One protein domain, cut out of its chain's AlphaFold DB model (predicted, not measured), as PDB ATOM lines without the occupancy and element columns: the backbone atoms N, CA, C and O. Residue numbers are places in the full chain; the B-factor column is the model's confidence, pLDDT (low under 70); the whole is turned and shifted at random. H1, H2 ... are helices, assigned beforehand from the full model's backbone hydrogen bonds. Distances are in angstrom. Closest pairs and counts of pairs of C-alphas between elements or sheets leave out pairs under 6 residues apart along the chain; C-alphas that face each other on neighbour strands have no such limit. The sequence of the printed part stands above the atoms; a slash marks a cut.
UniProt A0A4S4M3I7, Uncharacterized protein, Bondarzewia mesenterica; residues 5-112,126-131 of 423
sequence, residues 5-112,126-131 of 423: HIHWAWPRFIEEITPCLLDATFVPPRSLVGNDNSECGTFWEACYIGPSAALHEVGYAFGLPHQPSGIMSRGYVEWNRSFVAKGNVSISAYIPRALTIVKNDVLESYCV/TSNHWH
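What this domain is: This is residues 5 to 112 and 126 to 131 of the 423 residues of an uncharacterized protein of Bondarzewia mesenterica (UniProt A0A4S4M3I7). With little regular structure, this is one long helix, H3, in a body mostly of loops, with H1 and H2 packed on its first part and H4 on another side. Residues 95 to 106 stick out. The 114 printed residues, 41 in helices H1, H2, H3, H4 in that order, are all helix in class and compact, radius of gyration of the C-alphas 15.0 A, spanning 45 by 32 by 28 A.

Where its parts are: Find C-alpha 5 at (291.049, 194.660, 264.462), where H1, residues 5 to 9, begins; H2 is residues 14 to 22. H3, residues 43 to 61, runs 27.4 A; H4, residues 75 to 82, ends at (284.525, 174.987, 255.014).

How they stand to each other: Look at H3, the hub: its residues 43 to 50 touch H1, closest C-alphas Cys 47 and Ala 9, 4.8 A. Its residues 48 to 56 touch H4 at a steep tilt of 59 degrees, opposite ways, closest C-alphas Ser 52 and Tyr 76, 4.9 A. O i to N i+4 pairs within hydrogen-bond range are 0 of 1 in H1, 3 of 5 in H2, 14 of 15 in H3, 0 of 4 in H4; O i to N i+3, 1 of 2 in H1, 4 of 5 in H4.

The domain as a whole: Residues 113 to 125 are cut out, C-alphas 112 and 126 15.7 A apart. Links H2 to H3 and H3 to H4 are long. See pLDDT under 70 at residues 85 to 112 and 126 to 127.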
ATOM      1  N   HIS A   5     291.918 193.605 264.983       81.38
ATOM      2  CA  HIS A   5     291.049 194.660 264.462       81.38
ATOM      3  C   HIS A   5     289.684 194.150 263.955       81.38
ATOM      4  O   HIS A   5     288.783 194.959 263.737       81.38
ATOM      5  N   ILE A   6     289.516 192.829 263.815       84.69
ATOM      6  CA  ILE A   6     288.289 192.152 263.358       84.69
ATOM      7  C   ILE A   6     287.730 191.134 264.361       84.69
ATOM      8  O   ILE A   6     286.717 190.502 264.077       84.69
ATOM      9  N   HIS A   7     288.293 191.031 265.575       87.94
ATOM     10  CA  HIS A   7     287.761 190.153 266.636       87.94
ATOM     11  C   HIS A   7     286.299 190.445 267.002       87.94
ATOM     12  O   HIS A   7     285.601 189.560 267.483       87.94
ATOM     13  N   TRP A   8     285.822 191.672 266.772       88.12
ATOM     14  CA  TRP A   8     284.437 192.063 267.044       88.12
ATOM     15  C   TRP A   8     283.406 191.299 266.190       88.12
ATOM     16  O   TRP A   8     282.235 191.281 266.558       88.12
ATOM     17  N   ALA A   9     283.831 190.667 265.090       89.38
ATOM     18  CA  ALA A   9     282.989 189.850 264.214       89.38
ATOM     19  C   ALA A   9     283.163 188.333 264.426       89.38
ATOM     20  O   ALA A   9     282.500 187.548 263.753       89.38
ATOM     21  N   TRP A  10     284.076 187.899 265.305       90.69
ATOM     22  CA  TRP A  10     284.386 186.476 265.474       90.69
ATOM     23  C   TRP A  10     283.301 185.756 266.287       90.69
ATOM     24  O   TRP A  10     282.740 186.344 267.217       90.69
ATOM     25  N   PRO A  11     283.043 184.466 266.002       91.38
ATOM     26  CA  PRO A  11     282.159 183.656 266.826       91.38
ATOM     27  C   PRO A  11     282.767 183.482 268.221       91.38
ATOM     28  O   PRO A  11     283.971 183.255 268.368       91.38
ATOM     29  N   ARG A  12     281.937 183.559 269.264       91.56
ATOM     30  CA  ARG A  12     282.400 183.397 270.655       91.56
ATOM     31  C   ARG A  12     282.534 181.928 271.048       91.56
ATOM     32  O   ARG A  12     283.279 181.602 271.970       91.56
ATOM     33  N   PHE A  13     281.796 181.061 270.364       92.19
ATOM     34  CA  PHE A  13     281.751 179.612 270.545       92.19
ATOM     35  C   PHE A  13     281.357 178.927 269.224       92.19
ATOM     36  O   PHE A  13     280.949 179.588 268.269       92.19
ATOM     37  N   ILE A  14     281.522 177.605 269.137       89.88
ATOM     38  CA  ILE A  14     281.421 176.860 267.869       89.88
ATOM     39  C   ILE A  14     280.021 176.943 267.237       89.88
ATOM     40  O   ILE A  14     279.893 177.001 266.015       89.88
ATOM     41  N   GLU A  15     278.974 177.030 268.057       93.06
ATOM     42  CA  GLU A  15     277.580 177.150 267.624       93.06
ATOM     43  C   GLU A  15     277.292 178.491 266.923       93.06
ATOM     44  O   GLU A  15     276.326 178.595 266.169       93.06
ATOM     45  N   GLU A  16     278.142 179.507 267.122       93.19
ATOM     46  CA  GLU A  16     278.031 180.816 266.470       93.19
ATOM     47  C   GLU A  16     278.709 180.895 265.100       93.19
ATOM     48  O   GLU A  16     278.497 181.867 264.376       93.19
ATOM     49  N   ILE A  17     279.479 179.879 264.695       89.00
ATOM     50  CA  ILE A  17     280.213 179.912 263.421       89.00
ATOM     51  C   ILE A  17     279.260 180.164 262.249       89.00
ATOM     52  O   ILE A  17     279.472 181.082 261.460       89.00
ATOM     53  N   THR A  18     278.185 179.381 262.136       88.50
ATOM     54  CA  THR A  18     277.211 179.539 261.050       88.50
ATOM     55  C   THR A  18     276.486 180.890 261.082       88.50
ATOM     56  O   THR A  18     276.484 181.551 260.045       88.50
ATOM     57  N   PRO A  19     275.876 181.347 262.199       89.25
ATOM     58  CA  PRO A  19     275.195 182.640 262.207       89.25
ATOM     59  C   PRO A  19     276.142 183.823 261.957       89.25
ATOM     60  O   PRO A  19     275.760 184.715 261.206       89.25
ATOM     61  N   CYS A  20     277.379 183.820 262.473       90.19
ATOM     62  CA  CYS A  20     278.358 184.875 262.171       90.19
ATOM     63  C   CYS A  20     278.754 184.890 260.685       90.19
ATOM     64  O   CYS A  20     278.810 185.954 260.071       90.19
ATOM     65  N   LEU A  21     278.957 183.719 260.069       86.38
ATOM     66  CA  LEU A  21     279.279 183.597 258.638       86.38
ATOM     67  C   LEU A  21     278.098 183.904 257.698       86.38
ATOM     68  O   LEU A  21     278.299 184.015 256.487       86.38
ATOM     69  N   LEU A  22     276.880 184.035 258.227       84.62
ATOM     70  CA  LEU A  22     275.683 184.418 257.472       84.62
ATOM     71  C   LEU A  22     275.223 185.856 257.763       84.62
ATOM     72  O   LEU A  22     274.307 186.337 257.091       84.62
ATOM     73  N   ASP A  23     275.852 186.557 258.711       85.69
ATOM     74  CA  ASP A  23     275.476 187.914 259.107       85.69
ATOM     75  C   ASP A  23     275.879 188.955 258.046       85.69
ATOM     76  O   ASP A  23     277.003 189.453 257.989       85.69
ATOM     77  N   ALA A  24     274.920 189.307 257.191       85.38
ATOM     78  CA  ALA A  24     275.074 190.310 256.142       85.38
ATOM     79  C   ALA A  24     274.973 191.767 256.642       85.38
ATOM     80  O   ALA A  24     274.847 192.684 255.825       85.38
ATOM     81  N   THR A  25     275.005 192.013 257.958       84.44
ATOM     82  CA  THR A  25     274.941 193.371 258.512       84.44
ATOM     83  C   THR A  25     276.114 194.211 258.003       84.44
ATOM     84  O   THR A  25     277.278 193.824 258.102       84.44
ATOM     85  N   PHE A  26     275.798 195.377 257.435       85.81
ATOM     86  CA  PHE A  26     276.785 196.300 256.881       85.81
ATOM     87  C   PHE A  26     277.552 197.037 257.979       85.81
ATOM     88  O   PHE A  26     276.956 197.546 258.931       85.81
ATOM     89  N   VAL A  27     278.868 197.155 257.803       82.38
ATOM     90  CA  VAL A  27     279.753 197.902 258.696       82.38
ATOM     91  C   VAL A  27     279.833 199.345 258.193       82.38
ATOM     92  O   VAL A  27     280.431 199.612 257.148       82.38
ATOM     93  N   PRO A  28     279.230 200.321 258.894       76.38
ATOM     94  CA  PRO A  28     279.196 201.691 258.405       76.38
ATOM     95  C   PRO A  28     280.611 202.296 258.367       76.38
ATOM     96  O   PRO A  28     281.369 202.093 259.311       76.38
ATOM     97  N   PRO A  29     280.959 203.149 257.382       70.00
ATOM     98  CA  PRO A  29     282.281 203.792 257.305       70.00
ATOM     99  C   PRO A  29     282.663 204.640 258.532       70.00
ATOM    100  O   PRO A  29     283.831 204.929 258.760       70.00
ATOM    101  N   ARG A  30     281.675 205.052 259.340       72.00
ATOM    102  CA  ARG A  30     281.874 205.786 260.604       72.00
ATOM    103  C   ARG A  30     282.223 204.897 261.803       72.00
ATOM    104  O   ARG A  30     282.430 205.430 262.885       72.00
ATOM    105  N   SER A  31     282.263 203.579 261.633       71.06
ATOM    106  CA  SER A  31     282.542 202.611 262.705       71.06
ATOM    107  C   SER A  31     283.978 202.663 263.238       71.06
ATOM    108  O   SER A  31     284.233 202.104 264.298       71.06
ATOM    109  N   LEU A  32     284.901 203.339 262.537       78.12
ATOM    110  CA  LEU A  32     286.331 203.438 262.872       78.12
ATOM    111  C   LEU A  32     287.067 202.085 262.940       78.12
ATOM    112  O   LEU A  32     288.233 202.054 263.332       78.12
ATOM    113  N   VAL A  33     286.424 200.980 262.549       82.38
ATOM    114  CA  VAL A  33     287.073 199.672 262.418       82.38
ATOM    115  C   VAL A  33     287.728 199.542 261.042       82.38
ATOM    116  O   VAL A  33     287.277 200.147 260.066       82.38
ATOM    117  N   GLY A  34     288.826 198.789 260.972       77.06
ATOM    118  CA  GLY A  34     289.588 198.598 259.737       77.06
ATOM    119  C   GLY A  34     288.798 197.811 258.691       77.06
ATOM    120  O   GLY A  34     288.158 196.816 259.021       77.06
ATOM    121  N   ASN A  35     288.863 198.257 257.435       77.50
ATOM    122  CA  ASN A  35     288.337 197.533 256.277       77.50
ATOM    123  C   ASN A  35     289.483 197.221 255.309       77.50
ATOM    124  O   ASN A  35     289.657 197.883 254.281       77.50
ATOM    125  N   ASP A  36     290.302 196.247 255.695       71.88
ATOM    126  CA  ASP A  36     291.503 195.881 254.954       71.88
ATOM    127  C   ASP A  36     291.135 195.364 253.559       71.88
ATOM    128  O   ASP A  36     290.225 194.555 253.385       71.88
ATOM    129  N   ASN A  37     291.824 195.899 252.546       72.69
ATOM    130  CA  ASN A  37     291.621 195.592 251.127       72.69
ATOM    131  C   ASN A  37     290.171 195.765 250.612       72.69
ATOM    132  O   ASN A  37     289.837 195.276 249.538       72.69
ATOM    133  N   SER A  38     289.314 196.495 251.340       77.31
ATOM    134  CA  SER A  38     287.864 196.562 251.084       77.31
ATOM    135  C   SER A  38     287.147 195.204 251.165       77.31
ATOM    136  O   SER A  38     286.126 195.010 250.507       77.31
ATOM    137  N   GLU A  39     287.671 194.270 251.959       75.25
ATOM    138  CA  GLU A  39     287.145 192.906 252.073       75.25
ATOM    139  C   GLU A  39     286.429 192.634 253.408       75.25
ATOM    140  O   GLU A  39     285.943 191.531 253.602       75.25
ATOM    141  N   CYS A  40     286.323 193.616 254.314       79.56
ATOM    142  CA  CYS A  40     285.670 193.523 255.632       79.56
ATOM    143  C   CYS A  40     284.459 194.480 255.761       79.56
ATOM    144  O   CYS A  40     284.256 195.107 256.801       79.56
ATOM    145  N   GLY A  41     283.674 194.664 254.692       81.38
ATOM    146  CA  GLY A  41     282.575 195.645 254.639       81.38
ATOM    147  C   GLY A  41     281.292 195.225 255.370       81.38
ATOM    148  O   GLY A  41     280.398 196.045 255.597       81.38
ATOM    149  N   THR A  42     281.191 193.956 255.748       83.38
ATOM    150  CA  THR A  42     280.051 193.352 256.445       83.38
ATOM    151  C   THR A  42     280.529 192.447 257.585       83.38
ATOM    152  O   THR A  42     281.706 192.089 257.658       83.38
ATOM    153  N   PHE A  43     279.626 192.077 258.498       86.75
ATOM    154  CA  PHE A  43     279.954 191.206 259.633       86.75
ATOM    155  C   PHE A  43     280.505 189.848 259.188       86.75
ATOM    156  O   PHE A  43     281.561 189.437 259.666       86.75
ATOM    157  N   TRP A  44     279.851 189.178 258.236       83.94
ATOM    158  CA  TRP A  44     280.325 187.883 257.745       83.94
ATOM    159  C   TRP A  44     281.696 187.977 257.061       83.94
ATOM    160  O   TRP A  44     282.525 187.085 257.234       83.94
ATOM    161  N   GLU A  45     281.957 189.072 256.341       82.25
ATOM    162  CA  GLU A  45     283.241 189.371 255.705       82.25
ATOM    163  C   GLU A  45     284.376 189.514 256.724       82.25
ATOM    164  O   GLU A  45     285.390 188.818 256.645       82.25
ATOM    165  N   ALA A  46     284.164 190.336 257.754       86.19
ATOM    166  CA  ALA A  46     285.107 190.469 258.860       86.19
ATOM    167  C   ALA A  46     285.284 189.148 259.641       86.19
ATOM    168  O   ALA A  46     286.393 188.824 260.078       86.19
ATOM    169  N   CYS A  47     284.208 188.363 259.783       87.44
ATOM    170  CA  CYS A  47     284.208 187.080 260.480       87.44
ATOM    171  C   CYS A  47     285.068 186.022 259.783       87.44
ATOM    172  O   CYS A  47     285.709 185.243 260.485       87.44
ATOM    173  N   TYR A  48     285.087 185.936 258.445       82.19
ATOM    174  CA  TYR A  48     285.910 184.920 257.780       82.19
ATOM    175  C   TYR A  48     287.357 185.372 257.581       82.19
ATOM    176  O   TYR A  48     288.245 184.543 257.741       82.19
ATOM    177  N   ILE A  49     287.611 186.654 257.280       83.31
ATOM    178  CA  ILE A  49     288.972 187.164 257.023       83.31
ATOM    179  C   ILE A  49     289.834 187.125 258.274       83.31
ATOM    180  O   ILE A  49     291.023 186.836 258.196       83.31
ATOM    181  N   GLY A  50     289.253 187.398 259.440       84.94
ATOM    182  CA  GLY A  50     290.022 187.480 260.676       84.94
ATOM    183  C   GLY A  50     290.691 186.183 261.080       84.94
ATOM    184  O   GLY A  50     291.923 186.145 261.124       84.94
ATOM    185  N   PRO A  51     289.925 185.125 261.374       84.25
ATOM    186  CA  PRO A  51     290.489 183.844 261.762       84.25
ATOM    187  C   PRO A  51     291.379 183.260 260.663       84.25
ATOM    188  O   PRO A  51     292.391 182.632 260.961       84.25
ATOM    189  N   SER A  52     291.039 183.484 259.390       81.31
ATOM    190  CA  SER A  52     291.770 182.905 258.267       81.31
ATOM    191  C   SER A  52     293.103 183.615 257.986       81.31
ATOM    192  O   SER A  52     294.110 182.947 257.750       81.31
ATOM    193  N   ALA A  53     293.159 184.944 258.097       83.69
ATOM    194  CA  ALA A  53     294.409 185.694 258.035       83.69
ATOM    195  C   ALA A  53     295.256 185.475 259.300       83.69
ATOM    196  O   ALA A  53     296.474 185.367 259.214       83.69
ATOM    197  N   ALA A  54     294.634 185.305 260.473       88.25
ATOM    198  CA  ALA A  54     295.353 184.858 261.667       88.25
ATOM    199  C   ALA A  54     295.989 183.470 261.457       88.25
ATOM    200  O   ALA A  54     297.117 183.240 261.884       88.25
ATOM    201  N   LEU A  55     295.309 182.560 260.752       88.12
ATOM    202  CA  LEU A  55     295.847 181.243 260.409       88.12
ATOM    203  C   LEU A  55     297.047 181.326 259.447       88.12
ATOM    204  O   LEU A  55     297.987 180.548 259.596       88.12
ATOM    205  N   HIS A  56     297.054 182.286 258.516       89.19
ATOM    206  CA  HIS A  56     298.218 182.600 257.673       89.19
ATOM    207  C   HIS A  56     299.431 183.024 258.520       89.19
ATOM    208  O   HIS A  56     300.527 182.490 258.354       89.19
ATOM    209  N   GLU A  57     299.228 183.906 259.503       90.38
ATOM    210  CA  GLU A  57     300.288 184.339 260.427       90.38
ATOM    211  C   GLU A  57     300.780 183.210 261.345       90.38
ATOM    212  O   GLU A  57     301.974 183.087 261.618       90.38
ATOM    213  N   VAL A  58     299.879 182.325 261.782       91.12
ATOM    214  CA  VAL A  58     300.261 181.093 262.489       91.12
ATOM    215  C   VAL A  58     301.131 180.203 261.596       91.12
ATOM    216  O   VAL A  58     302.086 179.601 262.084       91.12
ATOM    217  N   GLY A  59     300.859 180.151 260.291       92.38
ATOM    218  CA  GLY A  59     301.718 179.461 259.335       92.38
ATOM    219  C   GLY A  59     303.149 180.004 259.330       92.38
ATOM    220  O   GLY A  59     304.096 179.218 259.421       92.38
ATOM    221  N   TYR A  60     303.326 181.329 259.342       92.19
ATOM    222  CA  TYR A  60     304.653 181.936 259.503       92.19
ATOM    223  C   TYR A  60     305.336 181.539 260.810       92.19
ATOM    224  O   TYR A  60     306.533 181.245 260.804       92.19
ATOM    225  N   ALA A  61     304.593 181.467 261.918       92.44
ATOM    226  CA  ALA A  61     305.137 181.020 263.200       92.44
ATOM    227  C   ALA A  61     305.650 179.564 263.163       92.44
ATOM    228  O   ALA A  61     306.548 179.217 263.927       92.44
ATOM    229  N   PHE A  62     305.134 178.733 262.251       92.62
ATOM    230  CA  PHE A  62     305.623 177.373 261.985       92.62
ATOM    231  C   PHE A  62     306.682 177.291 260.870       92.62
ATOM    232  O   PHE A  62     307.072 176.191 260.467       92.62
ATOM    233  N   GLY A  63     307.173 178.426 260.368       90.56
ATOM    234  CA  GLY A  63     308.202 178.480 259.328       90.56
ATOM    235  C   GLY A  63     307.683 178.201 257.915       90.56
ATOM    236  O   GLY A  63     308.462 177.799 257.047       90.56
ATOM    237  N   LEU A  64     306.383 178.383 257.669       92.81
ATOM    238  CA  LEU A  64     305.809 178.247 256.333       92.81
ATOM    239  C   LEU A  64     306.058 179.520 255.505       92.81
ATOM    240  O   LEU A  64     305.753 180.616 255.978       92.81
ATOM    241  N   PRO A  65     306.602 179.412 254.279       91.38
ATOM    242  CA  PRO A  65     306.716 180.544 253.366       91.38
ATOM    243  C   PRO A  65     305.392 180.800 252.635       91.38
ATOM    244  O   PRO A  65     304.474 179.982 252.670       91.38
ATOM    245  N   HIS A  66     305.319 181.910 251.897       89.56
ATOM    246  CA  HIS A  66     304.261 182.097 250.906       89.56
ATOM    247  C   HIS A  66     304.243 180.949 249.888       89.56
ATOM    248  O   HIS A  66     305.294 180.512 249.414       89.56
ATOM    249  N   GLN A  67     303.042 180.522 249.504       87.69
ATOM    250  CA  GLN A  67     302.825 179.460 248.519       87.69
ATOM    251  C   GLN A  67     302.065 179.973 247.285       87.69
ATOM    252  O   GLN A  67     301.366 180.988 247.366       87.69
ATOM    253  N   PRO A  68     302.138 179.273 246.135       80.25
ATOM    254  CA  PRO A  68     301.344 179.618 244.953       80.25
ATOM    255  C   PRO A  68     299.830 179.481 245.170       80.25
ATOM    256  O   PRO A  68     299.046 180.158 244.509       80.25
ATOM    257  N   SER A  69     299.412 178.612 246.095       80.50
ATOM    258  CA  SER A  69     298.012 178.385 246.458       80.50
ATOM    259  C   SER A  69     297.863 178.111 247.957       80.50
ATOM    260  O   SER A  69     298.848 177.976 248.683       80.50
ATOM    261  N   GLY A  70     296.619 178.036 248.430       83.75
ATOM    262  CA  GLY A  70     296.317 177.705 249.819       83.75
ATOM    263  C   GLY A  70     296.291 178.904 250.772       83.75
ATOM    264  O   GLY A  70     296.353 180.065 250.363       83.75
ATOM    265  N   ILE A  71     296.204 178.613 252.072       87.12
ATOM    266  CA  ILE A  71     296.144 179.600 253.167       87.12
ATOM    267  C   ILE A  71     297.404 180.471 253.222       87.12
ATOM    268  O   ILE A  71     297.284 181.664 253.476       87.12
ATOM    269  N   MET A  72     298.580 179.923 252.900       89.12
ATOM    270  CA  MET A  72     299.831 180.691 252.779       89.12
ATOM    271  C   MET A  72     299.905 181.554 251.505       89.12
ATOM    272  O   MET A  72     300.917 182.189 251.234       89.12
ATOM    273  N   SER A  73     298.832 181.590 250.716       85.44
ATOM    274  CA  SER A  73     298.595 182.544 249.633       85.44
ATOM    275  C   SER A  73     297.407 183.435 250.024       85.44
ATOM    276  O   SER A  73     297.321 183.875 251.163       85.44
ATOM    277  N   ARG A  74     296.454 183.685 249.118       79.62
ATOM    278  CA  ARG A  74     295.162 184.329 249.424       79.62
ATOM    279  C   ARG A  74     294.016 183.348 249.678       79.62
ATOM    280  O   ARG A  74     292.866 183.764 249.743       79.62
ATOM    281  N   GLY A  75     294.291 182.056 249.843       73.38
ATOM    282  CA  GLY A  75     293.248 181.041 250.007       73.38
ATOM    283  C   GLY A  75     292.403 181.173 251.277       73.38
ATOM    284  O   GLY A  75     291.298 180.639 251.371       73.38
ATOM    285  N   TYR A  76     292.887 181.953 252.242       72.56
ATOM    286  CA  TYR A  76     292.175 182.304 253.463       72.56
ATOM    287  C   TYR A  76     290.872 183.093 253.210       72.56
ATOM    288  O   TYR A  76     289.977 183.072 254.058       72.56
ATOM    289  N   VAL A  77     290.695 183.730 252.041       73.31
ATOM    290  CA  VAL A  77     289.451 184.462 251.729       73.31
ATOM    291  C   VAL A  77     288.258 183.548 251.425       73.31
ATOM    292  O   VAL A  77     287.117 183.991 251.378       73.31
ATOM    293  N   GLU A  78     288.503 182.254 251.220       72.56
ATOM    294  CA  GLU A  78     287.460 181.261 250.942       72.56
ATOM    295  C   GLU A  78     287.168 180.370 252.161       72.56
ATOM    296  O   GLU A  78     286.493 179.346 252.044       72.56
ATOM    297  N   TRP A  79     287.693 180.726 253.339       74.44
ATOM    298  CA  TRP A  79     287.621 179.905 254.552       74.44
ATOM    299  C   TRP A  79     286.185 179.603 255.003       74.44
ATOM    300  O   TRP A  79     285.903 178.507 255.486       74.44
ATOM    301  N   ASN A  80     285.249 180.523 254.754       75.94
ATOM    302  CA  ASN A  80     283.821 180.329 255.010       75.94
ATOM    303  C   ASN A  80     283.240 179.086 254.306       75.94
ATOM    304  O   ASN A  80     282.339 178.440 254.846       75.94
ATOM    305  N   ARG A  81     283.782 178.694 253.143       76.19
ATOM    306  CA  ARG A  81     283.324 177.519 252.377       76.19
ATOM    307  C   ARG A  81     283.532 176.193 253.110       76.19
ATOM    308  O   ARG A  81     282.901 175.207 252.747       76.19
ATOM    309  N   SER A  82     284.369 176.162 254.148       76.62
ATOM    310  CA  SER A  82     284.525 174.987 255.014       76.62
ATOM    311  C   SER A  82     283.321 174.750 255.935       76.62
ATOM    312  O   SER A  82     283.156 173.640 256.430       76.62
ATOM    313  N   PHE A  83     282.495 175.774 256.184       78.56
ATOM    314  CA  PHE A  83     281.441 175.740 257.208       78.56
ATOM    315  C   PHE A  83     280.031 175.954 256.657       78.56
ATOM    316  O   PHE A  83     279.070 175.464 257.247       78.56
ATOM    317  N   VAL A  84     279.880 176.684 255.544       72.38
ATOM    318  CA  VAL A  84     278.567 177.007 254.967       72.38
ATOM    319  C   VAL A  84     278.469 176.597 253.495       72.38
ATOM    320  O   VAL A  84     279.306 176.962 252.674       72.38
ATOM    321  N   ALA A  85     277.414 175.848 253.148       59.09
ATOM    322  CA  ALA A  85     277.154 175.379 251.778       59.09
ATOM    323  C   ALA A  85     276.577 176.473 250.853       59.09
ATOM    324  O   ALA A  85     276.772 176.431 249.642       59.09
ATOM    325  N   LYS A  86     275.883 177.467 251.423       52.28
ATOM    326  CA  LYS A  86     275.469 178.707 250.749       52.28
ATOM    327  C   LYS A  86     276.295 179.848 251.333       52.28
ATOM    328  O   LYS A  86     276.064 180.249 252.468       52.28
ATOM    329  N   GLY A  87     277.263 180.347 250.573       47.69
ATOM    330  CA  GLY A  87     277.946 181.595 250.909       47.69
ATOM    331  C   GLY A  87     277.100 182.800 250.499       47.69
ATOM    332  O   GLY A  87     276.471 182.771 249.437       47.69
ATOM    333  N   ASN A  88     277.116 183.858 251.311       44.88
ATOM    334  CA  ASN A  88     276.777 185.199 250.841       44.88
ATOM    335  C   ASN A  88     277.844 185.631 249.815       44.88
ATOM    336  O   ASN A  88     279.018 185.284 249.944       44.88
ATOM    337  N   VAL A  89     277.443 186.331 248.754       41.75
ATOM    338  CA  VAL A  89     278.381 186.808 247.728       41.75
ATOM    339  C   VAL A  89     279.066 188.076 248.238       41.75
ATOM    340  O   VAL A  89     278.400 189.093 248.418       41.75
ATOM    341  N   SER A  90     280.389 188.043 248.420       36.41
ATOM    342  CA  SER A  90     281.189 189.271 248.535       36.41
ATOM    343  C   SER A  90     281.212 189.954 247.176       36.41
ATOM    344  O   SER A  90     281.766 189.429 246.209       36.41
ATOM    345  N   ILE A  91     280.618 191.141 247.090       34.94
ATOM    346  CA  ILE A  91     280.846 192.045 245.965       34.94
ATOM    347  C   ILE A  91     282.079 192.867 246.336       34.94
ATOM    348  O   ILE A  91     281.960 193.928 246.944       34.94
ATOM    349  N   SER A  92     283.269 192.382 245.976       32.34
ATOM    350  CA  SER A  92     284.471 193.222 245.993       32.34
ATOM    351  C   SER A  92     284.301 194.302 244.919       32.34
ATOM    352  O   SER A  92     284.468 194.068 243.721       32.34
ATOM    353  N   ALA A  93     283.837 195.478 245.336       29.70
ATOM    354  CA  ALA A  93     283.579 196.602 244.454       29.70
ATOM    355  C   ALA A  93     284.847 197.452 244.291       29.70
ATOM    356  O   ALA A  93     285.027 198.451 244.982       29.70
ATOM    357  N   TYR A  94     285.681 197.110 243.306       25.31
ATOM    358  CA  TYR A  94     286.469 198.124 242.599       25.31
ATOM    359  C   TYR A  94     286.625 197.781 241.111       25.31
ATOM    360  O   TYR A  94     287.664 197.326 240.645       25.31
ATOM    361  N   ILE A  95     285.563 198.041 240.344       24.55
ATOM    362  CA  ILE A  95     285.672 198.350 238.913       24.55
ATOM    363  C   ILE A  95     285.186 199.796 238.759       24.55
ATOM    364  O   ILE A  95     284.055 200.097 239.151       24.55
ATOM    365  N   PRO A  96     285.990 200.723 238.209       26.38
ATOM    366  CA  PRO A  96     285.553 202.092 238.002       26.38
ATOM    367  C   PRO A  96     284.584 202.146 236.811       26.38
ATOM    368  O   PRO A  96     285.004 202.364 235.679       26.38
ATOM    369  N   ARG A  97     283.290 201.919 237.082       26.25
ATOM    370  CA  ARG A  97     282.082 202.512 236.461       26.25
ATOM    371  C   ARG A  97     280.873 201.586 236.675       26.25
ATOM    372  O   ARG A  97     280.902 200.430 236.278       26.25
ATOM    373  N   ALA A  98     279.802 202.176 237.212       23.83
ATOM    374  CA  ALA A  98     278.453 201.631 237.429       23.83
ATOM    375  C   ALA A  98     278.234 200.777 238.700       23.83
ATOM    376  O   ALA A  98     278.226 199.551 238.686       23.83
ATOM    377  N   LEU A  99     277.933 201.479 239.797       26.70
ATOM    378  CA  LEU A  99     277.236 200.951 240.970       26.70
ATOM    379  C   LEU A  99     275.792 200.589 240.574       26.70
ATOM    380  O   LEU A  99     275.006 201.482 240.265       26.70
ATOM    381  N   THR A 100     275.430 199.305 240.608       23.17
ATOM    382  CA  THR A 100     274.021 198.877 240.584       23.17
ATOM    383  C   THR A 100     273.711 198.164 241.892       23.17
ATOM    384  O   THR A 100     274.138 197.035 242.112       23.17
ATOM    385  N   ILE A 101     272.976 198.846 242.772       27.30
ATOM    386  CA  ILE A 101     272.375 198.258 243.971       27.30
ATOM    387  C   ILE A 101     271.149 197.467 243.505       27.30
ATOM    388  O   ILE A 101     270.189 198.068 243.022       27.30
ATOM    389  N   VAL A 102     271.156 196.141 243.655       24.78
ATOM    390  CA  VAL A 102     269.945 195.327 243.477       24.78
ATOM    391  C   VAL A 102     269.407 194.972 244.861       24.78
ATOM    392  O   VAL A 102     270.052 194.265 245.630       24.78
ATOM    393  N   LYS A 103     268.241 195.540 245.188       22.77
ATOM    394  CA  LYS A 103     267.428 195.200 246.363       22.77
ATOM    395  C   LYS A 103     266.950 193.748 246.277       22.77
ATOM    396  O   LYS A 103     266.583 193.322 245.190       22.77
ATOM    397  N   ASN A 104     266.892 193.095 247.441       28.97
ATOM    398  CA  ASN A 104     266.035 191.964 247.815       28.97
ATOM    399  C   ASN A 104     265.513 191.106 246.657       28.97
ATOM    400  O   ASN A 104     264.483 191.439 246.088       28.97
ATOM    401  N   ASP A 105     266.182 189.987 246.397       24.20
ATOM    402  CA  ASP A 105     265.541 188.684 246.224       24.20
ATOM    403  C   ASP A 105     266.620 187.593 246.293       24.20
ATOM    404  O   ASP A 105     267.780 187.801 245.940       24.20
ATOM    405  N   VAL A 106     266.230 186.455 246.857       28.72
ATOM    406  CA  VAL A 106     267.035 185.280 247.210       28.72
ATOM    407  C   VAL A 106     268.052 184.910 246.118       28.72
ATOM    408  O   VAL A 106     267.694 184.325 245.099       28.72
ATOM    409  N   LEU A 107     269.339 185.200 246.340       28.59
ATOM    410  CA  LEU A 107     270.432 184.694 245.506       28.59
ATOM    411  C   LEU A 107     270.952 183.390 246.110       28.59
ATOM    412  O   LEU A 107     271.755 183.369 247.041       28.59
ATOM    413  N   GLU A 108     270.447 182.280 245.581       25.45
ATOM    414  CA  GLU A 108     271.047 180.968 245.777       25.45
ATOM    415  C   GLU A 108     272.411 180.924 245.082       25.45
ATOM    416  O   GLU A 108     272.513 181.053 243.862       25.45
ATOM    417  N   SER A 109     273.467 180.748 245.871       29.95
ATOM    418  CA  SER A 109     274.825 180.545 245.372       29.95
ATOM    419  C   SER A 109     274.942 179.214 244.624       29.95
ATOM    420  O   SER A 109     275.035 178.155 245.237       29.95
ATOM    421  N   TYR A 110     275.008 179.291 243.297       26.73
ATOM    422  CA  TYR A 110     275.793 178.382 242.464       26.73
ATOM    423  C   TYR A 110     276.743 179.228 241.618       26.73
ATOM    424  O   TYR A 110     276.354 180.265 241.074       26.73
ATOM    425  N   CYS A 111     277.994 178.789 241.492       27.97
ATOM    426  CA  CYS A 111     278.955 179.364 240.561       27.97
ATOM    427  C   CYS A 111     278.492 179.091 239.120       27.97
ATOM    428  O   CYS A 111     278.902 178.111 238.505       27.97
ATOM    429  N   VAL A 112     277.633 179.953 238.575       25.25
ATOM    430  CA  VAL A 112     277.281 179.960 237.154       25.25
ATOM    431  C   VAL A 112     277.848 181.233 236.537       25.25
ATOM    432  O   VAL A 112     277.334 182.334 236.735       25.25
ATOM    433  N   THR A 126     288.897 174.327 245.879       57.31
ATOM    434  CA  THR A 126     288.768 175.468 246.798       57.31
ATOM    435  C   THR A 126     290.151 175.831 247.328       57.31
ATOM    436  O   THR A 126     290.923 174.946 247.678       57.31
ATOM    437  N   SER A 127     290.495 177.117 247.411       68.62
ATOM    438  CA  SER A 127     291.826 177.575 247.844       68.62
ATOM    439  C   SER A 127     291.999 177.628 249.371       68.62
ATOM    440  O   SER A 127     293.094 177.873 249.866       68.62
ATOM    441  N   ASN A 128     290.954 177.312 250.138       74.88
ATOM    442  CA  ASN A 128     290.913 177.273 251.608       74.88
ATOM    443  C   ASN A 128     291.637 176.063 252.245       74.88
ATOM    444  O   ASN A 128     291.215 175.554 253.284       74.88
ATOM    445  N   HIS A 129     292.715 175.580 251.631       81.06
ATOM    446  CA  HIS A 129     293.507 174.446 252.102       81.06
ATOM    447  C   HIS A 129     294.945 174.860 252.423       81.06
ATOM    448  O   HIS A 129     295.437 175.882 251.960       81.06
ATOM    449  N   TRP A 130     295.662 174.033 253.181       86.94
ATOM    450  CA  TRP A 130     297.123 174.118 253.257       86.94
ATOM    451  C   TRP A 130     297.755 173.529 251.997       86.94
ATOM    452  O   TRP A 130     297.349 172.436 251.575       86.94
ATOM    453  N   HIS A 131     298.739 174.218 251.413       89.00
ATOM    454  CA  HIS A 131     299.495 173.704 250.270       89.00
ATOM    455  C   HIS A 131     300.158 172.360 250.631       89.00
ATOM    456  O   HIS A 131     300.426 172.095 251.803       89.00
TER     457      HIS A 131